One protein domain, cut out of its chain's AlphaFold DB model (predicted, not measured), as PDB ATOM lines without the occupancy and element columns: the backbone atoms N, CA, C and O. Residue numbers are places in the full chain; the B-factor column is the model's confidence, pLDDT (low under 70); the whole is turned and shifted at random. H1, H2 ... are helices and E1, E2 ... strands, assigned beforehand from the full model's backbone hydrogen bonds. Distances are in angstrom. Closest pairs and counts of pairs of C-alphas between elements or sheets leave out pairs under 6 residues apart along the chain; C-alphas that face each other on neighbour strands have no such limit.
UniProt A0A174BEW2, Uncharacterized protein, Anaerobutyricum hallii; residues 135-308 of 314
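What this domain is: This is residues 135 to 308 of the 314 residues of an uncharacterized protein of Anaerobutyricum hallii (UniProt A0A174BEW2). A broad, twisted sheet of seven antiparallel strands is the backbone of this domain, with helix H1 running along one face over E7 and E8. Helix H2 and the small hairpin E1 and E2 make a second layer over the opposite side of the sheet, while the short helix H3 sits beyond H2, away from the sheet. The printed part has 174 residues with nine named strands and three named helices, in the order E1 E2 E3 E4 E5 H1 E6 E7 E8 E9 H2 H3, and its class is mixed, helices and strands. The large sheet has the order E3 - E4 - E5 - E9 - E8 - E7 - E6. The whole is compact and rounded, with a radius of gyration of the C-alphas of 15.6 A and spans of 42 by 33 by 33 A.

How they stand to each other: E1, residues 143 to 147, and E2, residues 154 to 158, form an antiparallel hairpin and a sheet of two strands, with N 144 and O 157 at 2.9 A. E3, residues 164 to 168, E4, residues 173 to 179, and E5, residues 185 to 195, form a meander, each strand the antiparallel neighbour of the one before; N 166 and O 175 are 2.8 A apart, and N 176 and O 189 are 2.8 A apart. E6, residues 217 to 222, E7, residues 234 to 241, E8, residues 247 to 255, and E9, residues 259 to 268, form a second meander, with N 222 and O 237 at 2.8 A, N 236 and O 253 at 2.8 A, and N 248 and O 267 at 2.8 A. E5 and E9 are antiparallel neighbours at 175 degrees, with N 190 and O 264 at 2.8 A. E3 and E6 are the edge strands. The closest C-alphas of E2 and E5 are those of Phe 155 and Phe 191, 8.0 A apart. H1, residues 200 to 211, is on the large sheet at a height of 6.5 A, over E8 and E7, and runs along the strands, at 8 degrees to E7 on the local plane. Its closest C-alphas to E8 are those of Ala 204 and Asn 255, 5.1 A apart. H2, residues 278 to 289, is on the opposite face at a height of 10.0 A, over E9, along the strands; these helices on both faces give three layers. The closest C-alphas of E2 and H2 are those of Phe 155 and Tyr 289, 5.2 A apart. H3, residues 302 to 306, is not on the large sheet; it and H2 only just touch, with 3 pairs of C-alphas within 8 A, through residues 281 to 284 of H2 alone, the closest being Tyr 281 and His 302 at 6.7 A. H1 and H2 are apart. In H1, H2 and H3 every O i to N i+4 pair is within hydrogen-bond range.

Where its parts are: E1 begins at C-alpha 143, at (-47.874, 44.155, -12.422). E9, 10 residues, measures 29.8 A from first to last C-alpha, E5, the longest strand with 11 residues, 27.8 A, E8 26.7 A and E7 24.5 A. H1 begins at C-alpha 200, at (-55.350, 60.752, 11.283), and measures 16.4 A; H2 measures 16.8 A. H3 ends at C-alpha 306, at (-32.541, 53.787, -13.704).

The domain as a whole: The two C-alphas farthest apart are those of Asp 181 and Gln 227, 46.4 A. The printed part has no cut. The links E6 to E7, 11 residues, and H2 to H3, 12 residues, are long. The mean pLDDT of the printed part is 94.7, and no printed residue is under 70.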
ATOM      1  N   SER A 135     -36.357  39.935 -12.677       95.44
ATOM      2  CA  SER A 135     -35.950  40.578 -13.935       95.44
ATOM      3  C   SER A 135     -37.022  40.528 -15.034       95.44
ATOM      4  O   SER A 135     -36.919  41.270 -16.011       95.44
ATOM      5  N   ASP A 136     -38.066  39.709 -14.872       97.00
ATOM      6  CA  ASP A 136     -39.248  39.718 -15.746       97.00
ATOM      7  C   ASP A 136     -40.298  40.757 -15.307       97.00
ATOM      8  O   ASP A 136     -41.309  40.918 -15.979       97.00
ATOM      9  N   CYS A 137     -40.067  41.493 -14.211       97.31
ATOM     10  CA  CYS A 137     -40.971  42.533 -13.700       97.31
ATOM     11  C   CYS A 137     -40.475  43.962 -14.003       97.31
ATOM     12  O   CYS A 137     -40.687  44.892 -13.216       97.31
ATOM     13  N   LEU A 138     -39.789  44.143 -15.139       96.94
ATOM     14  CA  LEU A 138     -39.150  45.403 -15.554       96.94
ATOM     15  C   LEU A 138     -40.023  46.284 -16.473       96.94
ATOM     16  O   LEU A 138     -39.571  47.332 -16.953       96.94
ATOM     17  N   SER A 139     -41.281  45.904 -16.702       97.50
ATOM     18  CA  SER A 139     -42.310  46.732 -17.333       97.50
ATOM     19  C   SER A 139     -43.440  47.054 -16.362       97.50
ATOM     20  O   SER A 139     -43.828  46.248 -15.523       97.50
ATOM     21  N   VAL A 140     -44.067  48.217 -16.546       96.44
ATOM     22  CA  VAL A 140     -45.284  48.598 -15.808       96.44
ATOM     23  C   VAL A 140     -46.455  47.641 -16.064       96.44
ATOM     24  O   VAL A 140     -47.344  47.542 -15.219       96.44
ATOM     25  N   ASP A 141     -46.439  46.935 -17.199       97.81
ATOM     26  CA  ASP A 141     -47.441  45.933 -17.578       97.81
ATOM     27  C   ASP A 141     -47.234  44.583 -16.868       97.81
ATOM     28  O   ASP A 141     -48.129  43.733 -16.901       97.81
ATOM     29  N   ASP A 142     -46.104  44.384 -16.185       98.50
ATOM     30  CA  ASP A 142     -45.761  43.141 -15.474       98.50
ATOM     31  C   ASP A 142     -46.321  43.107 -14.041       98.50
ATOM     32  O   ASP A 142     -45.987  42.233 -13.245       98.50
ATOM     33  N   TYR A 143     -47.214  44.045 -13.717       98.56
ATOM     34  CA  TYR A 143     -47.874  44.155 -12.422       98.56
ATOM     35  C   TYR A 143     -49.367  43.890 -12.577       98.56
ATOM     36  O   TYR A 143     -50.023  44.400 -13.494       98.56
ATOM     37  N   TYR A 144     -49.916  43.068 -11.691       98.50
ATOM     38  CA  TYR A 144     -51.353  42.876 -11.581       98.50
ATOM     39  C   TYR A 144     -51.922  43.893 -10.596       98.50
ATOM     40  O   TYR A 144     -51.420  44.018  -9.485       98.50
ATOM     41  N   GLN A 145     -52.937  44.649 -11.016       98.12
ATOM     42  CA  GLN A 145     -53.609  45.638 -10.171       98.12
ATOM     43  C   GLN A 145     -54.813  44.999  -9.480       98.12
ATOM     44  O   GLN A 145     -55.599  44.299 -10.122       98.12
ATOM     45  N   ARG A 146     -54.969  45.285  -8.189       97.44
ATOM     46  CA  ARG A 146     -56.009  44.736  -7.320       97.44
ATOM     47  C   ARG A 146     -56.656  45.867  -6.526       97.44
ATOM     48  O   ARG A 146     -55.965  46.735  -5.994       97.44
ATOM     49  N   ASP A 147     -57.978  45.833  -6.432       98.31
ATOM     50  CA  ASP A 147     -58.729  46.607  -5.443       98.31
ATOM     51  C   ASP A 147     -58.966  45.731  -4.207       98.31
ATOM     52  O   ASP A 147     -59.211  44.523  -4.350       98.31
ATOM     53  N   SER A 148     -58.913  46.333  -3.014       97.94
ATOM     54  CA  SER A 148     -59.332  45.673  -1.779       97.94
ATOM     55  C   SER A 148     -60.811  45.285  -1.863       97.94
ATOM     56  O   SER A 148     -61.599  45.903  -2.587       97.94
ATOM     57  N   ALA A 149     -61.211  44.258  -1.121       96.50
ATOM     58  CA  ALA A 149     -62.554  43.692  -1.191       96.50
ATOM     59  C   ALA A 149     -63.630  44.709  -0.785       96.50
ATOM     60  O   ALA A 149     -64.716  44.749  -1.368       96.50
ATOM     61  N   ASP A 150     -63.312  45.571   0.182       95.94
ATOM     62  CA  ASP A 150     -64.176  46.671   0.604       95.94
ATOM     63  C   ASP A 150     -64.033  47.954  -0.243       95.94
ATOM     64  O   ASP A 150     -64.782  48.914  -0.040       95.94
ATOM     65  N   GLY A 151     -63.095  47.978  -1.197       97.12
ATOM     66  CA  GLY A 151     -62.788  49.117  -2.060       97.12
ATOM     67  C   GLY A 151     -62.132  50.308  -1.353       97.12
ATOM     68  O   GLY A 151     -62.139  51.410  -1.905       97.12
ATOM     69  N   SER A 152     -61.612  50.131  -0.135       96.25
ATOM     70  CA  SER A 152     -60.943  51.194   0.628       96.25
ATOM     71  C   SER A 152     -59.544  51.528   0.105       96.25
ATOM     72  O   SER A 152     -59.115  52.679   0.213       96.25
ATOM     73  N   PHE A 153     -58.849  50.579  -0.528       98.06
ATOM     74  CA  PHE A 153     -57.558  50.828  -1.162       98.06
ATOM     75  C   PHE A 153     -57.355  50.003  -2.435       98.06
ATOM     76  O   PHE A 153     -58.057  49.030  -2.697       98.06
ATOM     77  N   SER A 154     -56.380  50.416  -3.239       98.12
ATOM     78  CA  SER A 154     -55.941  49.700  -4.434       98.12
ATOM     79  C   SER A 154     -54.427  49.564  -4.416       98.12
ATOM     80  O   SER A 154     -53.720  50.461  -3.944       98.12
ATOM     81  N   PHE A 155     -53.919  48.469  -4.960       98.31
ATOM     82  CA  PHE A 155     -52.496  48.161  -5.001       98.31
ATOM     83  C   PHE A 155     -52.152  47.344  -6.246       98.31
ATOM     84  O   PHE A 155     -53.010  47.043  -7.078       98.31
ATOM     85  N   ALA A 156     -50.872  47.023  -6.405       98.12
ATOM     86  CA  ALA A 156     -50.429  46.097  -7.430       98.12
ATOM     87  C   ALA A 156     -49.294  45.221  -6.915       98.12
ATOM     88  O   ALA A 156     -48.535  45.650  -6.047       98.12
ATOM     89  N   TYR A 157     -49.160  44.038  -7.505       98.50
ATOM     90  CA  TYR A 157     -48.094  43.092  -7.203       98.50
ATOM     91  C   TYR A 157     -47.454  42.530  -8.489       98.50
ATOM     92  O   TYR A 157     -48.118  42.465  -9.531       98.50
ATOM     93  N   PRO A 158     -46.154  42.184  -8.461       98.31
ATOM     94  CA  PRO A 158     -45.429  41.640  -9.611       98.31
ATOM     95  C   PRO A 158     -45.936  40.252 -10.033       98.31
ATOM     96  O   PRO A 158     -46.061  39.351  -9.207       98.31
ATOM     97  N   LYS A 159     -46.165  40.054 -11.337       98.50
ATOM     98  CA  LYS A 159     -46.748  38.817 -11.893       98.50
ATOM     99  C   LYS A 159     -45.822  37.601 -11.873       98.50
ATOM    100  O   LYS A 159     -46.305  36.481 -11.981       98.50
ATOM    101  N   TYR A 160     -44.509  37.800 -11.795       98.25
ATOM    102  CA  TYR A 160     -43.525  36.723 -11.982       98.25
ATOM    103  C   TYR A 160     -42.720  36.411 -10.717       98.25
ATOM    104  O   TYR A 160     -41.660  35.793 -10.792       98.25
ATOM    105  N   VAL A 161     -43.177  36.871  -9.551       98.31
ATOM    106  CA  VAL A 161     -42.410  36.784  -8.298       98.31
ATOM    107  C   VAL A 161     -42.977  35.738  -7.348       98.31
ATOM    108  O   VAL A 161     -42.205  34.946  -6.822       98.31
ATOM    109  N   PHE A 162     -44.293  35.714  -7.138       98.44
ATOM    110  CA  PHE A 162     -44.919  34.924  -6.075       98.44
ATOM    111  C   PHE A 162     -45.383  33.551  -6.552       98.44
ATOM    112  O   PHE A 162     -45.839  33.403  -7.688       98.44
ATOM    113  N   ASN A 163     -45.271  32.552  -5.680       97.88
ATOM    114  CA  ASN A 163     -45.742  31.190  -5.937       97.88
ATOM    115  C   ASN A 163     -46.854  30.745  -4.987       97.88
ATOM    116  O   ASN A 163     -47.316  29.610  -5.111       97.88
ATOM    117  N   ASP A 164     -47.278  31.631  -4.080       97.69
ATOM    118  CA  ASP A 164     -48.436  31.422  -3.227       97.69
ATOM    119  C   ASP A 164     -48.968  32.755  -2.661       97.69
ATOM    120  O   ASP A 164     -48.312  33.804  -2.774       97.69
ATOM    121  N   ALA A 165     -50.164  32.721  -2.067       97.62
ATOM    122  CA  ALA A 165     -50.759  33.862  -1.377       97.62
ATOM    123  C   ALA A 165     -51.763  33.454  -0.283       97.62
ATOM    124  O   ALA A 165     -52.626  32.603  -0.491       97.62
ATOM    125  N   ASP A 166     -51.719  34.161   0.848       97.31
ATOM    126  CA  ASP A 166     -52.677  34.075   1.949       97.31
ATOM    127  C   ASP A 166     -53.614  35.299   1.909       97.31
ATOM    128  O   ASP A 166     -53.250  36.407   2.318       97.31
ATOM    129  N   ILE A 167     -54.839  35.115   1.404       97.56
ATOM    130  CA  ILE A 167     -55.817  36.202   1.234       97.56
ATOM    131  C   ILE A 167     -56.991  36.049   2.205       97.56
ATOM    132  O   ILE A 167     -57.666  35.019   2.234       97.56
ATOM    133  N   ASN A 168     -57.293  37.112   2.953       97.00
ATOM    134  CA  ASN A 168     -58.503  37.237   3.759       97.00
ATOM    135  C   ASN A 168     -59.253  38.529   3.394       97.00
ATOM    136  O   ASN A 168     -59.017  39.600   3.954       97.00
ATOM    137  N   GLU A 169     -60.194  38.414   2.457       95.69
ATOM    138  CA  GLU A 169     -61.012  39.539   1.991       95.69
ATOM    139  C   GLU A 169     -61.948  40.107   3.076       95.69
ATOM    140  O   GLU A 169     -62.287  41.289   3.017       95.69
ATOM    141  N   GLU A 170     -62.345  39.321   4.088       95.44
ATOM    142  CA  GLU A 170     -63.176  39.824   5.197       95.44
ATOM    143  C   GLU A 170     -62.400  40.804   6.087       95.44
ATOM    144  O   GLU A 170     -62.962  41.790   6.569       95.44
ATOM    145  N   GLU A 171     -61.102  40.553   6.270       95.62
ATOM    146  CA  GLU A 171     -60.186  41.396   7.048       95.62
ATOM    147  C   GLU A 171     -59.407  42.394   6.166       95.62
ATOM    148  O   GLU A 171     -58.595  43.158   6.674       95.62
ATOM    149  N   ASN A 172     -59.675  42.433   4.851       97.12
ATOM    150  CA  ASN A 172     -58.885  43.167   3.851       97.12
ATOM    151  C   ASN A 172     -57.373  42.922   3.995       97.12
ATOM    152  O   ASN A 172     -56.589  43.863   3.906       97.12
ATOM    153  N   TYR A 173     -56.979  41.670   4.222       98.38
ATOM    154  CA  TYR A 173     -55.590  41.248   4.369       98.38
ATOM    155  C   TYR A 173     -55.142  40.464   3.134       98.38
ATOM    156  O   TYR A 173     -55.822  39.530   2.703       98.38
ATOM    157  N   TYR A 174     -54.000  40.851   2.575       98.69
ATOM    158  CA  TYR A 174     -53.420  40.263   1.374       98.69
ATOM    159  C   TYR A 174     -51.926  40.034   1.605       98.69
ATOM    160  O   TYR A 174     -51.190  41.007   1.755       98.69
ATOM    161  N   ASP A 175     -51.486  38.780   1.626       98.69
ATOM    162  CA  ASP A 175     -50.087  38.393   1.834       98.69
ATOM    163  C   ASP A 175     -49.616  37.514   0.675       98.69
ATOM    164  O   ASP A 175     -50.111  36.409   0.475       98.69
ATOM    165  N   TYR A 176     -48.687  38.032  -0.120       98.69
ATOM    166  CA  TYR A 176     -48.132  37.378  -1.299       98.69
ATOM    167  C   TYR A 176     -46.690  36.991  -1.023       98.69
ATOM    168  O   TYR A 176     -45.896  37.840  -0.613       98.69
ATOM    169  N   TYR A 177     -46.308  35.747  -1.291       98.50
ATOM    170  CA  TYR A 177     -44.951  35.303  -0.989       98.50
ATOM    171  C   TYR A 177     -44.398  34.321  -2.013       98.50
ATOM    172  O   TYR A 177     -45.110  33.708  -2.809       98.50
ATOM    173  N   TYR A 178     -43.069  34.236  -2.034       98.38
ATOM    174  CA  TYR A 178     -42.368  33.141  -2.685       98.38
ATOM    175  C   TYR A 178     -41.731  32.252  -1.628       98.38
ATOM    176  O   TYR A 178     -40.798  32.674  -0.932       98.38
ATOM    177  N   GLU A 179     -42.208  31.017  -1.546       97.44
ATOM    178  CA  GLU A 179     -41.632  29.968  -0.714       97.44
ATOM    179  C   GLU A 179     -40.657  29.107  -1.533       97.44
ATOM    180  O   GLU A 179     -40.998  28.613  -2.609       97.44
ATOM    181  N   ASP A 180     -39.421  28.948  -1.053       95.19
ATOM    182  CA  ASP A 180     -38.439  28.060  -1.684       95.19
ATOM    183  C   ASP A 180     -38.719  26.569  -1.395       95.19
ATOM    184  O   ASP A 180     -39.535  26.213  -0.548       95.19
ATOM    185  N   ASP A 181     -37.975  25.666  -2.043       95.06
ATOM    186  CA  ASP A 181     -38.104  24.210  -1.835       95.06
ATOM    187  C   ASP A 181     -37.866  23.754  -0.375       95.06
ATOM    188  O   ASP A 181     -38.132  22.599  -0.028       95.06
ATOM    189  N   ASN A 182     -37.311  24.622   0.481       94.19
ATOM    190  CA  ASN A 182     -37.049  24.343   1.891       94.19
ATOM    191  C   ASN A 182     -38.141  24.895   2.822       94.19
ATOM    192  O   ASN A 182     -38.037  24.687   4.035       94.19
ATOM    193  N   GLY A 183     -39.160  25.574   2.290       93.06
ATOM    194  CA  GLY A 183     -40.216  26.211   3.073       93.06
ATOM    195  C   GLY A 183     -39.859  27.608   3.594       93.06
ATOM    196  O   GLY A 183     -40.470  28.068   4.557       93.06
ATOM    197  N   ASN A 184     -38.834  28.270   3.043       92.06
ATOM    198  CA  ASN A 184     -38.466  29.629   3.448       92.06
ATOM    199  C   ASN A 184     -39.158  30.660   2.551       92.06
ATOM    200  O   ASN A 184     -38.994  30.625   1.329       92.06
ATOM    201  N   ARG A 185     -39.844  31.638   3.156       94.25
ATOM    202  CA  ARG A 185     -40.335  32.832   2.452       94.25
ATOM    203  C   ARG A 185     -39.145  33.728   2.100       94.25
ATOM    204  O   ARG A 185     -38.561  34.360   2.973       94.25
ATOM    205  N   THR A 186     -38.753  33.739   0.827       94.69
ATOM    206  CA  THR A 186     -37.585  34.513   0.349       94.69
ATOM    207  C   THR A 186     -37.928  35.959  -0.005       94.69
ATOM    208  O   THR A 186     -37.066  36.830   0.069       94.69
ATOM    209  N   ILE A 187     -39.182  36.205  -0.380       97.06
ATOM    210  CA  ILE A 187     -39.787  37.521  -0.579       97.06
ATOM    211  C   ILE A 187     -41.245  37.427  -0.126       97.06
ATOM    212  O   ILE A 187     -41.901  36.409  -0.359       97.06
ATOM    213  N   GLU A 188     -41.736  38.468   0.534       98.31
ATOM    214  CA  GLU A 188     -43.081  38.531   1.106       98.31
ATOM    215  C   GLU A 188     -43.611  39.963   1.001       98.31
ATOM    216  O   GLU A 188     -42.904  40.914   1.335       98.31
ATOM    217  N   MET A 189     -44.840  40.125   0.520       98.62
ATOM    218  CA  MET A 189     -45.486  41.410   0.287       98.62
ATOM    219  C   MET A 189     -46.883  41.411   0.889       98.62
ATOM    220  O   MET A 189     -47.749  40.649   0.464       98.62
ATOM    221  N   LYS A 190     -47.116  42.321   1.829       98.69
ATOM    222  CA  LYS A 190     -48.370  42.437   2.567       98.69
ATOM    223  C   LYS A 190     -49.056  43.756   2.278       98.69
ATOM    224  O   LYS A 190     -48.412  44.805   2.256       98.69
ATOM    225  N   PHE A 191     -50.374  43.703   2.131       98.81
ATOM    226  CA  PHE A 191     -51.257  44.862   2.134       98.81
ATOM    227  C   PHE A 191     -52.425  44.577   3.059       98.81
ATOM    228  O   PHE A 191     -53.106  43.565   2.896       98.81
ATOM    229  N   TYR A 192     -52.676  45.463   4.012       98.62
ATOM    230  CA  TYR A 192     -53.819  45.297   4.894       98.62
ATOM    231  C   TYR A 192     -54.309  46.612   5.481       98.62
ATOM    232  O   TYR A 192     -53.617  47.634   5.445       98.62
ATOM    233  N   SER A 193     -55.534  46.578   6.002       98.38
ATOM    234  CA  SER A 193     -56.134  47.703   6.711       98.38
ATOM    235  C   SER A 193     -56.755  47.269   8.029       98.38
ATOM    236  O   SER A 193     -57.376  46.210   8.084       98.38
ATOM    237  N   GLU A 194     -56.685  48.124   9.043       97.69
ATOM    238  CA  GLU A 194     -57.297  47.889  10.353       97.69
ATOM    239  C   GLU A 194     -58.157  49.087  10.763       97.69
ATOM    240  O   GLU A 194     -57.822  50.234  10.472       97.69
ATOM    241  N   ASP A 195     -59.286  48.839  11.432       98.00
ATOM    242  CA  ASP A 195     -60.129  49.916  11.958       98.00
ATOM    243  C   ASP A 195     -59.407  50.640  13.107       98.00
ATOM    244  O   ASP A 195     -59.261  50.098  14.203       98.00
ATOM    245  N   ASP A 196     -59.045  51.902  12.884       97.88
ATOM    246  CA  ASP A 196     -58.462  52.785  13.895       97.88
ATOM    247  C   ASP A 196     -59.016  54.217  13.754       97.88
ATOM    248  O   ASP A 196     -58.372  55.117  13.196       97.88
ATOM    249  N   PRO A 197     -60.266  54.446  14.204       98.00
ATOM    250  CA  PRO A 197     -60.921  55.733  14.059       98.00
ATOM    251  C   PRO A 197     -60.367  56.760  15.049       98.00
ATOM    252  O   PRO A 197     -60.414  56.577  16.269       98.00
ATOM    253  N   GLY A 198     -59.946  57.914  14.539       98.19
ATOM    254  CA  GLY A 198     -59.292  58.919  15.365       98.19
ATOM    255  C   GLY A 198     -58.789  60.135  14.599       98.19
ATOM    256  O   GLY A 198     -59.303  60.503  13.542       98.19
ATOM    257  N   ASP A 199     -57.804  60.809  15.189       98.44
ATOM    258  CA  ASP A 199     -57.072  61.868  14.501       98.44
ATOM    259  C   ASP A 199     -56.027  61.226  13.589       98.44
ATOM    260  O   ASP A 199     -55.096  60.584  14.069       98.44
ATOM    261  N   ALA A 200     -56.174  61.429  12.279       98.31
ATOM    262  CA  ALA A 200     -55.350  60.752  11.283       98.31
ATOM    263  C   ALA A 200     -53.842  60.956  11.486       98.31
ATOM    264  O   ALA A 200     -53.045  60.046  11.279       98.31
ATOM    265  N   VAL A 201     -53.434  62.159  11.908       98.56
ATOM    266  CA  VAL A 201     -52.020  62.485  12.134       98.56
ATOM    267  C   VAL A 201     -51.488  61.766  13.367       98.56
ATOM    268  O   VAL A 201     -50.371  61.248  13.330       98.56
ATOM    269  N   GLN A 202     -52.254  61.754  14.458       98.56
ATOM    270  CA  GLN A 202     -51.859  61.064  15.681       98.56
ATOM    271  C   GLN A 202     -51.754  59.553  15.454       98.56
ATOM    272  O   GLN A 202     -50.714  58.978  15.772       98.56
ATOM    273  N   ASN A 203     -52.772  58.949  14.845       98.62
ATOM    274  CA  ASN A 203     -52.819  57.513  14.581       98.62
ATOM    275  C   ASN A 203     -51.678  57.089  13.644       98.62
ATOM    276  O   ASN A 203     -50.881  56.222  13.995       98.62
ATOM    277  N   ALA A 204     -51.459  57.814  12.537       98.38
ATOM    278  CA  ALA A 204     -50.339  57.537  11.632       98.38
ATOM    279  C   ALA A 204     -48.967  57.609  12.327       98.38
ATOM    280  O   ALA A 204     -48.057  56.865  11.966       98.38
ATOM    281  N   LYS A 205     -48.782  58.504  13.307       98.44
ATOM    282  CA  LYS A 205     -47.537  58.578  14.091       98.44
ATOM    283  C   LYS A 205     -47.385  57.395  15.031       98.44
ATOM    284  O   LYS A 205     -46.287  56.858  15.129       98.44
ATOM    285  N   GLU A 206     -48.450  57.015  15.729       98.31
ATOM    286  CA  GLU A 206     -48.445  55.848  16.615       98.31
ATOM    287  C   GLU A 206     -48.120  54.574  15.828       98.31
ATOM    288  O   GLU A 206     -47.177  53.865  16.197       98.31
ATOM    289  N   LEU A 207     -48.788  54.371  14.689       98.25
ATOM    290  CA  LEU A 207     -48.509  53.283  13.757       98.25
ATOM    291  C   LEU A 207     -47.060  53.328  13.254       98.25
ATOM    292  O   LEU A 207     -46.334  52.343  13.377       98.25
ATOM    293  N   PHE A 208     -46.594  54.485  12.764       97.56
ATOM    294  CA  PHE A 208     -45.219  54.653  12.285       97.56
ATOM    295  C   PHE A 208     -44.178  54.286  13.351       97.56
ATOM    296  O   PHE A 208     -43.208  53.593  13.054       97.56
ATOM    297  N   TYR A 209     -44.359  54.724  14.601       96.56
ATOM    298  CA  TYR A 209     -43.416  54.387  15.667       96.56
ATOM    299  C   TYR A 209     -43.451  52.901  16.032       96.56
ATOM    300  O   TYR A 209     -42.402  52.366  16.390       96.56
ATOM    301  N   SER A 210     -44.604  52.236  15.894       96.31
ATOM    302  CA  SER A 210     -44.710  50.781  16.047       96.31
ATOM    303  C   SER A 210     -43.860  50.053  15.003       96.31
ATOM    304  O   SER A 210     -42.999  49.258  15.370       96.31
ATOM    305  N   ILE A 211     -44.017  50.395  13.719       94.19
ATOM    306  CA  ILE A 211     -43.300  49.725  12.619       94.19
ATOM    307  C   ILE A 211     -41.837  50.170  12.475       94.19
ATOM    308  O   ILE A 211     -41.022  49.485  11.866       94.19
ATOM    309  N   SER A 212     -41.457  51.325  13.035       92.00
ATOM    310  CA  SER A 212     -40.087  51.850  12.916       92.00
ATOM    311  C   SER A 212     -39.025  50.970  13.585       92.00
ATOM    312  O   SER A 212     -37.834  51.170  13.347       92.00
ATOM    313  N   GLY A 213     -39.452  50.020  14.424       92.12
ATOM    314  CA  GLY A 213     -38.597  49.013  15.045       92.12
ATOM    315  C   GLY A 213     -38.439  47.717  14.247       92.12
ATOM    316  O   GLY A 213     -37.655  46.880  14.681       92.12
ATOM    317  N   GLU A 214     -39.156  47.545  13.130       94.50
ATOM    318  CA  GLU A 214     -39.077  46.335  12.297       94.50
ATOM    319  C   GLU A 214     -37.694  46.137  11.649       94.50
ATOM    320  O   GLU A 214     -37.168  45.026  11.705       94.50
ATOM    321  N   PRO A 215     -37.040  47.166  11.068       94.19
ATOM    322  CA  PRO A 215     -35.698  46.986  10.531       94.19
ATOM    323  C   PRO A 215     -34.644  46.875  11.642       94.19
ATOM    324  O   PRO A 215     -34.599  47.695  12.563       94.19
ATOM    325  N   SER A 216     -33.707  45.937  11.487       94.25
ATOM    326  CA  SER A 216     -32.491  45.837  12.303       94.25
ATOM    327  C   SER A 216     -31.575  47.055  12.124       94.25
ATOM    328  O   SER A 216     -31.041  47.587  13.104       94.25
ATOM    329  N   GLU A 217     -31.417  47.535  10.885       92.44
ATOM    330  CA  GLU A 217     -30.755  48.806  10.571       92.44
ATOM    331  C   GLU A 217     -31.652  49.673   9.685       92.44
ATOM    332  O   GLU A 217     -31.955  49.328   8.544       92.44
ATOM    333  N   VAL A 218     -32.044  50.846  10.190       92.12
ATOM    334  CA  VAL A 218     -32.821  51.820   9.414       92.12
ATOM    335  C   VAL A 218     -31.917  52.528   8.408       92.12
ATOM    336  O   VAL A 218     -31.021  53.290   8.775       92.12
ATOM    337  N   LEU A 219     -32.212  52.332   7.126       88.81
ATOM    338  CA  LEU A 219     -31.507  52.962   6.007       88.81
ATOM    339  C   LEU A 219     -32.255  54.196   5.481       88.81
ATOM    340  O   LEU A 219     -31.645  55.107   4.919       88.81
ATOM    341  N   TYR A 220     -33.575  54.243   5.662       87.62
ATOM    342  CA  TYR A 220     -34.419  55.372   5.286       87.62
ATOM    343  C   TYR A 220     -35.667  55.458   6.145       87.62
ATOM    344  O   TYR A 220     -36.260  54.446   6.507       87.62
ATOM    345  N   GLN A 221     -36.085  56.690   6.420       92.38
ATOM    346  CA  GLN A 221     -37.353  56.951   7.071       92.38
ATOM    347  C   GLN A 221     -37.929  58.312   6.677       92.38
ATOM    348  O   GLN A 221     -37.199  59.290   6.496       92.38
ATOM    349  N   VAL A 222     -39.254  58.375   6.620       91.56
ATOM    350  CA  VAL A 222     -40.050  59.600   6.556       91.56
ATOM    351  C   VAL A 222     -41.108  59.504   7.634       91.56
ATOM    352  O   VAL A 222     -41.986  58.653   7.568       91.56
ATOM    353  N   GLU A 223     -41.032  60.393   8.615       93.81
ATOM    354  CA  GLU A 223     -42.062  60.482   9.645       93.81
ATOM    355  C   GLU A 223     -43.340  61.132   9.085       93.81
ATOM    356  O   GLU A 223     -43.250  62.022   8.224       93.81
ATOM    357  N   PRO A 224     -44.528  60.757   9.595       94.31
ATOM    358  CA  PRO A 224     -45.763  61.456   9.280       94.31
ATOM    359  C   PRO A 224     -45.686  62.947   9.609       94.31
ATOM    360  O   PRO A 224     -45.259  63.355  10.692       94.31
ATOM    361  N   LYS A 225     -46.137  63.778   8.665       91.69
ATOM    362  CA  LYS A 225     -46.231  65.234   8.846       91.69
ATOM    363  C   LYS A 225     -47.275  65.582   9.910       91.69
ATOM    364  O   LYS A 225     -48.214  64.832  10.144       91.69
ATOM    365  N   ASP A 226     -47.183  66.788  10.470       95.19
ATOM    366  CA  ASP A 226     -48.163  67.340  11.427       95.19
ATOM    367  C   ASP A 226     -49.525  67.720  10.795       95.19
ATOM    368  O   ASP A 226     -50.306  68.473  11.376       95.19
ATOM    369  N   GLN A 227     -49.800  67.250   9.579       93.69
ATOM    370  CA  GLN A 227     -51.023  67.507   8.830       93.69
ATOM    371  C   GLN A 227     -51.285  66.362   7.849       93.69
ATOM    372  O   GLN A 227     -50.348  65.724   7.364       93.69
ATOM    373  N   VAL A 228     -52.555  66.159   7.510       94.56
ATOM    374  CA  VAL A 228     -52.953  65.241   6.439       94.56
ATOM    375  C   VAL A 228     -52.592  65.793   5.057       94.56
ATOM    376  O   VAL A 228     -52.496  67.009   4.853       94.56
ATOM    377  N   GLY A 229     -52.394  64.887   4.100       90.69
ATOM    378  CA  GLY A 229     -52.248  65.201   2.683       90.69
ATOM    379  C   GLY A 229     -53.553  65.692   2.047       90.69
ATOM    380  O   GLY A 229     -54.610  65.737   2.676       90.69
ATOM    381  N   ALA A 230     -53.487  66.065   0.765       88.94
ATOM    382  CA  ALA A 230     -54.662  66.512   0.007       88.94
ATOM    383  C   ALA A 230     -55.720  65.407  -0.196       88.94
ATOM    384  O   ALA A 230     -56.882  65.706  -0.454       88.94
ATOM    385  N   ASP A 231     -55.303  64.152  -0.068       90.00
ATOM    386  CA  ASP A 231     -56.114  62.932  -0.064       90.00
ATOM    387  C   ASP A 231     -56.708  62.599   1.319       90.00
ATOM    388  O   ASP A 231     -57.447  61.632   1.445       90.00
ATOM    389  N   GLY A 232     -56.414  63.398   2.351       95.31
ATOM    390  CA  GLY A 232     -56.919  63.193   3.708       95.31
ATOM    391  C   GLY A 232     -56.088  62.241   4.569       95.31
ATOM    392  O   GLY A 232     -56.424  62.071   5.736       95.31
ATOM    393  N   MET A 233     -54.984  61.689   4.056       96.56
ATOM    394  CA  MET A 233     -54.159  60.720   4.787       96.56
ATOM    395  C   MET A 233     -52.893  61.344   5.383       96.56
ATOM    396  O   MET A 233     -52.199  62.132   4.726       96.56
ATOM    397  N   ALA A 234     -52.529  60.942   6.596       97.88
ATOM    398  CA  ALA A 234     -51.175  61.096   7.129       97.88
ATOM    399  C   ALA A 234     -50.418  59.775   6.942       97.88
ATOM    400  O   ALA A 234     -51.025  58.715   7.029       97.88
ATOM    401  N   ARG A 235     -49.114  59.820   6.634       96.31
ATOM    402  CA  ARG A 235     -48.339  58.601   6.362       96.31
ATOM    403  C   ARG A 235     -46.862  58.729   6.676       96.31
ATOM    404  O   ARG A 235     -46.307  59.820   6.544       96.31
ATOM    405  N   GLY A 236     -46.247  57.614   7.029       95.06
ATOM    406  CA  GLY A 236     -44.814  57.462   7.204       95.06
ATOM    407  C   GLY A 236     -44.275  56.307   6.371       95.06
ATOM    408  O   GLY A 236     -45.024  55.468   5.872       95.06
ATOM    409  N   ILE A 237     -42.960  56.298   6.195       94.94
ATOM    410  CA  ILE A 237     -42.238  55.277   5.436       94.94
ATOM    411  C   ILE A 237     -41.008  54.891   6.238       94.94
ATOM    412  O   ILE A 237     -40.296  55.781   6.703       94.94
ATOM    413  N   VAL A 238     -40.720  53.601   6.366       94.44
ATOM    414  CA  VAL A 238     -39.455  53.111   6.921       94.44
ATOM    415  C   VAL A 238     -38.894  52.021   6.018       94.44
ATOM    416  O   VAL A 238     -39.634  51.208   5.476       94.44
ATOM    417  N   ALA A 239     -37.582  52.035   5.808       93.12
ATOM    418  CA  ALA A 239     -36.893  51.020   5.032       93.12
ATOM    419  C   ALA A 239     -35.520  50.722   5.626       93.12
ATOM    420  O   ALA A 239     -34.802  51.637   6.046       93.12
ATOM    421  N   GLY A 240     -35.105  49.464   5.594       91.94
ATOM    422  CA  GLY A 240     -33.861  49.049   6.223       91.94
ATOM    423  C   GLY A 240     -33.507  47.597   5.969       91.94
ATOM    424  O   GLY A 240     -34.195  46.916   5.212       91.94
ATOM    425  N   THR A 241     -32.437  47.135   6.605       93.62
ATOM    426  CA  THR A 241     -32.149  45.700   6.677       93.62
ATOM    427  C   THR A 241     -33.062  45.065   7.718       93.62
ATOM    428  O   THR A 241     -33.350  45.677   8.749       93.62
ATOM    429  N   TYR A 242     -33.538  43.857   7.451       92.81
ATOM    430  CA  TYR A 242     -34.357  43.090   8.384       92.81
ATOM    431  C   TYR A 242     -33.491  42.134   9.205       92.81
ATOM    432  O   TYR A 242     -33.556  42.135  10.435       92.81
ATOM    433  N   ASP A 243     -32.603  41.403   8.534       88.38
ATOM    434  CA  ASP A 243     -31.692  40.437   9.139       88.38
ATOM    435  C   ASP A 243     -30.259  40.561   8.586       88.38
ATOM    436  O   ASP A 243     -29.963  41.362   7.697       88.38
ATOM    437  N   ASP A 244     -29.351  39.758   9.145       79.69
ATOM    438  CA  ASP A 244     -27.959  39.657   8.695       79.69
ATOM    439  C   ASP A 244     -27.794  38.717   7.473       79.69
ATOM    440  O   ASP A 244     -26.672  38.500   7.005       79.69
ATOM    441  N   GLU A 245     -28.884  38.123   6.974       80.56
ATOM    442  CA  GLU A 245     -28.906  37.123   5.894       80.56
ATOM    443  C   GLU A 245     -29.171  37.748   4.513       80.56
ATOM    444  O   GLU A 245     -29.114  37.056   3.496       80.56
ATOM    445  N   GLY A 246     -29.348  39.071   4.463       86.75
ATOM    446  CA  GLY A 246     -29.553  39.833   3.232       86.75
ATOM    447  C   GLY A 246     -31.018  40.141   2.938       86.75
ATOM    448  O   GLY A 246     -31.325  40.577   1.828       86.75
ATOM    449  N   THR A 247     -31.916  39.943   3.906       93.44
ATOM    450  CA  THR A 247     -33.304  40.393   3.797       93.44
ATOM    451  C   THR A 247     -33.395  41.868   4.163       93.44
ATOM    452  O   THR A 247     -32.892  42.318   5.196       93.44
ATOM    453  N   CYS A 248     -34.080  42.634   3.327       94.94
ATOM    454  CA  CYS A 248     -34.453  44.016   3.575       94.94
ATOM    455  C   CYS A 248     -35.955  44.139   3.778       94.94
ATOM    456  O   CYS A 248     -36.719  43.257   3.397       94.94
ATOM    457  N   VAL A 249     -36.370  45.251   4.377       95.94
ATOM    458  CA  VAL A 249     -37.776  45.571   4.600       95.94
ATOM    459  C   VAL A 249     -38.088  46.985   4.118       95.94
ATOM    460  O   VAL A 249     -37.301  47.918   4.319       95.94
ATOM    461  N   TYR A 250     -39.243  47.142   3.479       95.81
ATOM    462  CA  TYR A 250     -39.823  48.416   3.072       95.81
ATOM    463  C   TYR A 250     -41.275  48.491   3.550       95.81
ATOM    464  O   TYR A 250     -42.087  47.655   3.167       95.81
ATOM    465  N   ILE A 251     -41.602  49.489   4.374       97.56
ATOM    466  CA  ILE A 251     -42.931  49.636   4.974       97.56
ATOM    467  C   ILE A 251     -43.484  51.035   4.728       97.56
ATOM    468  O   ILE A 251     -42.804  52.042   4.951       97.56
ATOM    469  N   VAL A 252     -44.750  51.093   4.322       97.44
ATOM    470  CA  VAL A 252     -45.565  52.307   4.303       97.44
ATOM    471  C   VAL A 252     -46.709  52.140   5.292       97.44
ATOM    472  O   VAL A 252     -47.471  51.186   5.197       97.44
ATOM    473  N   ALA A 253     -46.850  53.107   6.194       97.44
ATOM    474  CA  ALA A 253     -47.947  53.193   7.150       97.44
ATOM    475  C   ALA A 253     -48.733  54.475   6.904       97.44
ATOM    476  O   ALA A 253     -48.147  55.559   6.905       97.44
ATOM    477  N   ALA A 254     -50.042  54.371   6.716       98.31
ATOM    478  CA  ALA A 254     -50.925  55.509   6.508       98.31
ATOM    479  C   ALA A 254     -52.185  55.399   7.368       98.31
ATOM    480  O   ALA A 254     -52.627  54.304   7.679       98.31
ATOM    481  N   ASN A 255     -52.782  56.538   7.715       98.69
ATOM    482  CA  ASN A 255     -54.086  56.594   8.368       98.69
ATOM    483  C   ASN A 255     -54.914  57.759   7.794       98.69
ATOM    484  O   ASN A 255     -54.371  58.834   7.502       98.69
ATOM    485  N   ASP A 256     -56.219  57.544   7.608       98.06
ATOM    486  CA  ASP A 256     -57.186  58.517   7.057       98.06
ATOM    487  C   ASP A 256     -58.181  59.078   8.098       98.06
ATOM    488  O   ASP A 256     -59.087  59.852   7.774       98.06
ATOM    489  N   GLY A 257     -58.010  58.704   9.364       98.19
ATOM    490  CA  GLY A 257     -58.874  59.020  10.497       98.19
ATOM    491  C   GLY A 257     -59.971  57.984  10.746       98.19
ATOM    492  O   GLY A 257     -60.769  58.171  11.669       98.19
ATOM    493  N   GLN A 258     -60.060  56.933   9.931       98.06
ATOM    494  CA  GLN A 258     -60.951  55.785  10.115       98.06
ATOM    495  C   GLN A 258     -60.176  54.473  10.203       98.06
ATOM    496  O   GLN A 258     -60.521  53.640  11.039       98.06
ATOM    497  N   LYS A 259     -59.171  54.296   9.345       98.50
ATOM    498  CA  LYS A 259     -58.394  53.066   9.235       98.50
ATOM    499  C   LYS A 259     -56.901  53.340   9.170       98.50
ATOM    500  O   LYS A 259     -56.472  54.333   8.576       98.50
ATOM    501  N   ASP A 260     -56.148  52.404   9.723       98.62
ATOM    502  CA  ASP A 260     -54.749  52.187   9.391       98.62
ATOM    503  C   ASP A 260     -54.653  51.411   8.074       98.62
ATOM    504  O   ASP A 260     -55.439  50.500   7.824       98.62
ATOM    505  N   TYR A 261     -53.685  51.773   7.236       98.75
ATOM    506  CA  TYR A 261     -53.338  51.092   5.990       98.75
ATOM    507  C   TYR A 261     -51.840  50.814   5.983       98.75
ATOM    508  O   TYR A 261     -51.029  51.737   6.148       98.75
ATOM    509  N   ILE A 262     -51.475  49.552   5.787       98.62
ATOM    510  CA  ILE A 262     -50.094  49.095   5.844       98.62
ATOM    511  C   ILE A 262     -49.745  48.382   4.542       98.62
ATOM    512  O   ILE A 262     -50.510  47.567   4.027       98.62
ATOM    513  N   MET A 263     -48.570  48.712   4.013       98.50
ATOM    514  CA  MET A 263     -47.891  47.945   2.976       98.50
ATOM    515  C   MET A 263     -46.519  47.547   3.499       98.50
ATOM    516  O   MET A 263     -45.739  48.437   3.838       98.50
ATOM    517  N   GLU A 264     -46.214  46.254   3.514       98.19
ATOM    518  CA  GLU A 264     -44.914  45.712   3.920       98.19
ATOM    519  C   GLU A 264     -44.320  44.897   2.776       98.19
ATOM    520  O   GLU A 264     -45.031  44.181   2.075       98.19
ATOM    521  N   LEU A 265     -43.013  45.004   2.579       97.69
ATOM    522  CA  LEU A 265     -42.282  44.191   1.622       97.69
ATOM    523  C   LEU A 265     -40.967  43.752   2.250       97.69
ATOM    524  O   LEU A 265     -40.100  44.589   2.500       97.69
ATOM    525  N   TYR A 266     -40.827  42.449   2.465       97.25
ATOM    526  CA  TYR A 266     -39.588  41.780   2.844       97.25
ATOM    527  C   TYR A 266     -38.969  41.196   1.584       97.25
ATOM    528  O   TYR A 266     -39.639  40.454   0.873       97.25
ATOM    529  N   TYR A 267     -37.727  41.548   1.265       94.88
ATOM    530  CA  TYR A 267     -37.134  41.221  -0.032       94.88
ATOM    531  C   TYR A 267     -35.631  40.946   0.064       94.88
ATOM    532  O   TYR A 267     -34.955  41.540   0.908       94.88
ATOM    533  N   PRO A 268     -35.082  40.078  -0.803       92.69
ATOM    534  CA  PRO A 268     -33.658  39.806  -0.821       92.69
ATOM    535  C   PRO A 268     -32.922  40.951  -1.519       92.69
ATOM    536  O   PRO A 268     -33.210  41.279  -2.671       92.69
ATOM    537  N   ASP A 269     -31.935  41.531  -0.842       89.31
ATOM    538  CA  ASP A 269     -31.057  42.548  -1.413       89.31
ATOM    539  C   ASP A 269     -29.652  42.438  -0.810       89.31
ATOM    540  O   ASP A 269     -29.403  42.705   0.365       89.31
ATOM    541  N   SER A 270     -28.708  42.014  -1.650       82.62
ATOM    542  CA  SER A 270     -27.306  41.842  -1.257       82.62
ATOM    543  C   SER A 270     -26.512  43.150  -1.188       82.62
ATOM    544  O   SER A 270     -25.360  43.131  -0.745       82.62
ATOM    545  N   ALA A 271     -27.081  44.256  -1.672       83.75
ATOM    546  CA  ALA A 271     -26.416  45.546  -1.783       83.75
ATOM    547  C   ALA A 271     -27.392  46.707  -1.471       83.75
ATOM    548  O   ALA A 271     -27.556  47.609  -2.297       83.75
ATOM    549  N   PRO A 272     -27.995  46.736  -0.266       80.19
ATOM    550  CA  PRO A 272     -29.112  47.626   0.077       80.19
ATOM    551  C   PRO A 272     -28.766  49.118   0.149       80.19
ATOM    552  O   PRO A 272     -29.638  49.968   0.362       80.19
ATOM    553  N   GLU A 273     -27.486  49.460   0.008       75.69
ATOM    554  CA  GLU A 273     -27.005  50.822  -0.198       75.69
ATOM    555  C   GLU A 273     -27.100  51.328  -1.653       75.69
ATOM    556  O   GLU A 273     -26.831  52.510  -1.891       75.69
ATOM    557  N   TYR A 274     -27.446  50.472  -2.623       79.00
ATOM    558  CA  TYR A 274     -27.601  50.833  -4.035       79.00
ATOM    559  C   TYR A 274     -29.079  50.884  -4.430       79.00
ATOM    560  O   TYR A 274     -29.740  49.866  -4.532       79.00
ATOM    561  N   ASP A 275     -29.584  52.080  -4.735       74.56
ATOM    562  CA  ASP A 275     -31.026  52.304  -4.937       74.56
ATOM    563  C   ASP A 275     -31.561  51.947  -6.343       74.56
ATOM    564  O   ASP A 275     -32.739  52.162  -6.622       74.56
ATOM    565  N   TYR A 276     -30.711  51.484  -7.267       81.88
ATOM    566  CA  TYR A 276     -31.067  51.297  -8.683       81.88
ATOM    567  C   TYR A 276     -30.713  49.898  -9.179       81.88
ATOM    568  O   TYR A 276     -29.701  49.693  -9.857       81.88
ATOM    569  N   ASP A 277     -31.580  48.953  -8.850       87.19
ATOM    570  CA  ASP A 277     -31.587  47.589  -9.361       87.19
ATOM    571  C   ASP A 277     -33.031  47.107  -9.594       87.19
ATOM    572  O   ASP A 277     -34.001  47.846  -9.387       87.19
ATOM    573  N   ASP A 278     -33.167  45.864 -10.051       92.62
ATOM    574  CA  ASP A 278     -34.457  45.299 -10.437       92.62
ATOM    575  C   ASP A 278     -35.428  45.179  -9.241       92.62
ATOM    576  O   ASP A 278     -36.629  45.403  -9.405       92.62
ATOM    577  N   VAL A 279     -34.946  44.878  -8.024       91.69
ATOM    578  CA  VAL A 279     -35.826  44.766  -6.843       91.69
ATOM    579  C   VAL A 279     -36.285  46.141  -6.361       91.69
ATOM    580  O   VAL A 279     -37.457  46.329  -6.028       91.69
ATOM    581  N   ASN A 280     -35.418  47.151  -6.434       91.12
ATOM    582  CA  ASN A 280     -35.802  48.532  -6.168       91.12
ATOM    583  C   ASN A 280     -36.806  49.056  -7.212       91.12
ATOM    584  O   ASN A 280     -37.680  49.859  -6.874       91.12
ATOM    585  N   TYR A 281     -36.775  48.560  -8.453       94.00
ATOM    586  CA  TYR A 281     -37.823  48.869  -9.429       94.00
ATOM    587  C   TYR A 281     -39.192  48.279  -9.047       94.00
ATOM    588  O   TYR A 281     -40.209  48.960  -9.217       94.00
ATOM    589  N   ILE A 282     -39.231  47.071  -8.461       94.94
ATOM    590  CA  ILE A 282     -40.464  46.502  -7.882       94.94
ATOM    591  C   ILE A 282     -41.012  47.421  -6.790       94.94
ATOM    592  O   ILE A 282     -42.196  47.765  -6.821       94.94
ATOM    593  N   ILE A 283     -40.157  47.882  -5.873       94.75
ATOM    594  CA  ILE A 283     -40.551  48.806  -4.797       94.75
ATOM    595  C   ILE A 283     -41.123  50.112  -5.374       94.75
ATOM    596  O   ILE A 283     -42.183  50.558  -4.932       94.75
ATOM    597  N   ASP A 284     -40.470  50.716  -6.378       93.69
ATOM    598  CA  ASP A 284     -40.946  51.944  -7.046       93.69
ATOM    599  C   ASP A 284     -42.324  51.735  -7.692       93.69
ATOM    600  O   ASP A 284     -43.211  52.581  -7.540       93.69
ATOM    601  N   CYS A 285     -42.540  50.606  -8.373       95.12
ATOM    602  CA  CYS A 285     -43.824  50.292  -8.999       95.12
ATOM    603  C   CYS A 285     -44.928  50.096  -7.959       95.12
ATOM    604  O   CYS A 285     -45.970  50.752  -8.040       95.12
ATOM    605  N   VAL A 286     -44.690  49.247  -6.961       95.56
ATOM    606  CA  VAL A 286     -45.663  48.923  -5.913       95.56
ATOM    607  C   VAL A 286     -46.032  50.172  -5.107       95.56
ATOM    608  O   VAL A 286     -47.215  50.455  -4.918       95.56
ATOM    609  N   TYR A 287     -45.049  51.006  -4.746       95.12
ATOM    610  CA  TYR A 287     -45.286  52.305  -4.104       95.12
ATOM    611  C   TYR A 287     -46.189  53.224  -4.941       95.12
ATOM    612  O   TYR A 287     -47.079  53.887  -4.407       95.12
ATOM    613  N   ARG A 288     -45.984  53.282  -6.263       94.38
ATOM    614  CA  ARG A 288     -46.751  54.172  -7.155       94.38
ATOM    615  C   ARG A 288     -48.166  53.673  -7.436       94.38
ATOM    616  O   ARG A 288     -49.058  54.510  -7.634       94.38
ATOM    617  N   TYR A 289     -48.360  52.354  -7.472       95.38
ATOM    618  CA  TYR A 289     -49.671  51.719  -7.615       95.38
ATOM    619  C   TYR A 289     -50.486  51.748  -6.315       95.38
ATOM    620  O   TYR A 289     -51.708  51.868  -6.379       95.38
ATOM    621  N   CYS A 290     -49.829  51.696  -5.155       96.88
ATOM    622  CA  CYS A 290     -50.485  51.724  -3.852       96.88
ATOM    623  C   CYS A 290     -51.188  53.070  -3.594       96.88
ATOM    624  O   CYS A 290     -50.562  54.136  -3.555       96.88
ATOM    625  N   SER A 291     -52.510  53.031  -3.415       96.25
ATOM    626  CA  SER A 291     -53.343  54.234  -3.309       96.25
ATOM    627  C   SER A 291     -53.060  55.060  -2.055       96.25
ATOM    628  O   SER A 291     -53.115  56.289  -2.116       96.25
ATOM    629  N   PHE A 292     -52.712  54.418  -0.936       96.31
ATOM    630  CA  PHE A 292     -52.444  55.104   0.331       96.31
ATOM    631  C   PHE A 292     -50.988  55.568   0.482       96.31
ATOM    632  O   PHE A 292     -50.688  56.432   1.312       96.31
ATOM    633  N   ALA A 293     -50.073  55.092  -0.368       92.94
ATOM    634  CA  ALA A 293     -48.648  55.394  -0.243       92.94
ATOM    635  C   ALA A 293     -48.268  56.852  -0.559       92.94
ATOM    636  O   ALA A 293     -47.200  57.334  -0.166       92.94
ATOM    637  N   GLY A 294     -49.171  57.594  -1.206       87.56
ATOM    638  CA  GLY A 294     -49.024  59.029  -1.450       87.56
ATOM    639  C   GLY A 294     -48.209  59.403  -2.679       87.56
ATOM    640  O   GLY A 294     -47.845  60.570  -2.816       87.56
ATOM    641  N   GLY A 295     -47.956  58.451  -3.580       85.31
ATOM    642  CA  GLY A 295     -47.343  58.736  -4.872       85.31
ATOM    643  C   GLY A 295     -48.239  59.626  -5.745       85.31
ATOM    644  O   GLY A 295     -49.371  59.261  -6.069       85.31
ATOM    645  N   THR A 296     -47.726  60.781  -6.155       87.00
ATOM    646  CA  THR A 296     -48.288  61.765  -7.092       87.00
ATOM    647  C   THR A 296     -47.829  61.557  -8.537       87.00
ATOM    648  O   THR A 296     -48.299  62.268  -9.428       87.00
ATOM    649  N   TYR A 297     -46.940  60.597  -8.801       90.44
ATOM    650  CA  TYR A 297     -46.531  60.191 -10.147       90.44
ATOM    651  C   TYR A 297     -47.060  58.805 -10.512       90.44
ATOM    652  O   TYR A 297     -47.229  57.931  -9.664       90.44
ATOM    653  N   LYS A 298     -47.315  58.599 -11.805       92.69
ATOM    654  CA  LYS A 298     -47.661  57.288 -12.358       92.69
ATOM    655  C   LYS A 298     -46.454  56.337 -12.270       92.69
ATOM    656  O   LYS A 298     -45.312  56.816 -12.221       92.69
ATOM    657  N   PRO A 299     -46.677  55.011 -12.285       92.75
ATOM    658  CA  PRO A 299     -45.626  54.032 -12.555       92.75
ATOM    659  C   PRO A 299     -44.816  54.439 -13.789       92.75
ATOM    660  O   PRO A 299     -45.376  54.855 -14.807       92.75
ATOM    661  N   ARG A 300     -43.491  54.374 -13.677       93.38
ATOM    662  CA  ARG A 300     -42.548  54.753 -14.738       93.38
ATOM    663  C   ARG A 300     -41.885  53.503 -15.303       93.38
ATOM    664  O   ARG A 300     -41.783  52.497 -14.616       93.38
ATOM    665  N   SER A 301     -41.405  53.564 -16.541       96.19
ATOM    666  CA  SER A 301     -40.611  52.474 -17.127       96.19
ATOM    667  C   SER A 301     -39.290  52.275 -16.379       96.19
ATOM    668  O   SER A 301     -38.718  53.265 -15.909       96.19
ATOM    669  N   HIS A 302     -38.736  51.063 -16.418       95.75
ATOM    670  CA  HIS A 302     -37.422  50.756 -15.849       95.75
ATOM    671  C   HIS A 302     -36.297  51.693 -16.340       95.75
ATOM    672  O   HIS A 302     -35.480  52.143 -15.544       95.75
ATOM    673  N   GLU A 303     -36.285  52.115 -17.614       95.19
ATOM    674  CA  GLU A 303     -35.266  53.069 -18.101       95.19
ATOM    675  C   GLU A 303     -35.323  54.424 -17.368       95.19
ATOM    676  O   GLU A 303     -34.292  54.990 -17.008       95.19
ATOM    677  N   LEU A 304     -36.530  54.951 -17.141       93.62
ATOM    678  CA  LEU A 304     -36.729  56.204 -16.406       93.62
ATOM    679  C   LEU A 304     -36.344  56.040 -14.937       93.62
ATOM    680  O   LEU A 304     -35.698  56.926 -14.379       93.62
ATOM    681  N   PHE A 305     -36.684  54.896 -14.339       91.69
ATOM    682  CA  PHE A 305     -36.265  54.536 -12.989       91.69
ATOM    683  C   PHE A 305     -34.738  54.569 -12.845       91.69
ATOM    684  O   PHE A 305     -34.223  55.353 -12.050       91.69
ATOM    685  N   MET A 306     -34.012  53.851 -13.708       89.00
ATOM    686  CA  MET A 306     -32.541  53.787 -13.704       89.00
ATOM    687  C   MET A 306     -31.854  55.138 -13.953       89.00
ATOM    688  O   MET A 306     -30.660  55.299 -13.699       89.00
ATOM    689  N   ARG A 307     -32.587  56.121 -14.481       89.69
ATOM    690  CA  ARG A 307     -32.101  57.480 -14.763       89.69
ATOM    691  C   ARG A 307     -32.539  58.512 -13.726       89.69
ATOM    692  O   ARG A 307     -32.270  59.696 -13.930       89.69
ATOM    693  N   ASP A 308     -33.199  58.081 -12.653       85.12
ATOM    694  CA  ASP A 308     -33.804  58.949 -11.638       85.12
ATOM    695  C   ASP A 308     -34.839  59.946 -12.205       85.12
ATOM    696  O   ASP A 308     -35.030  61.047 -11.687       85.12
TER     697      ASP A 308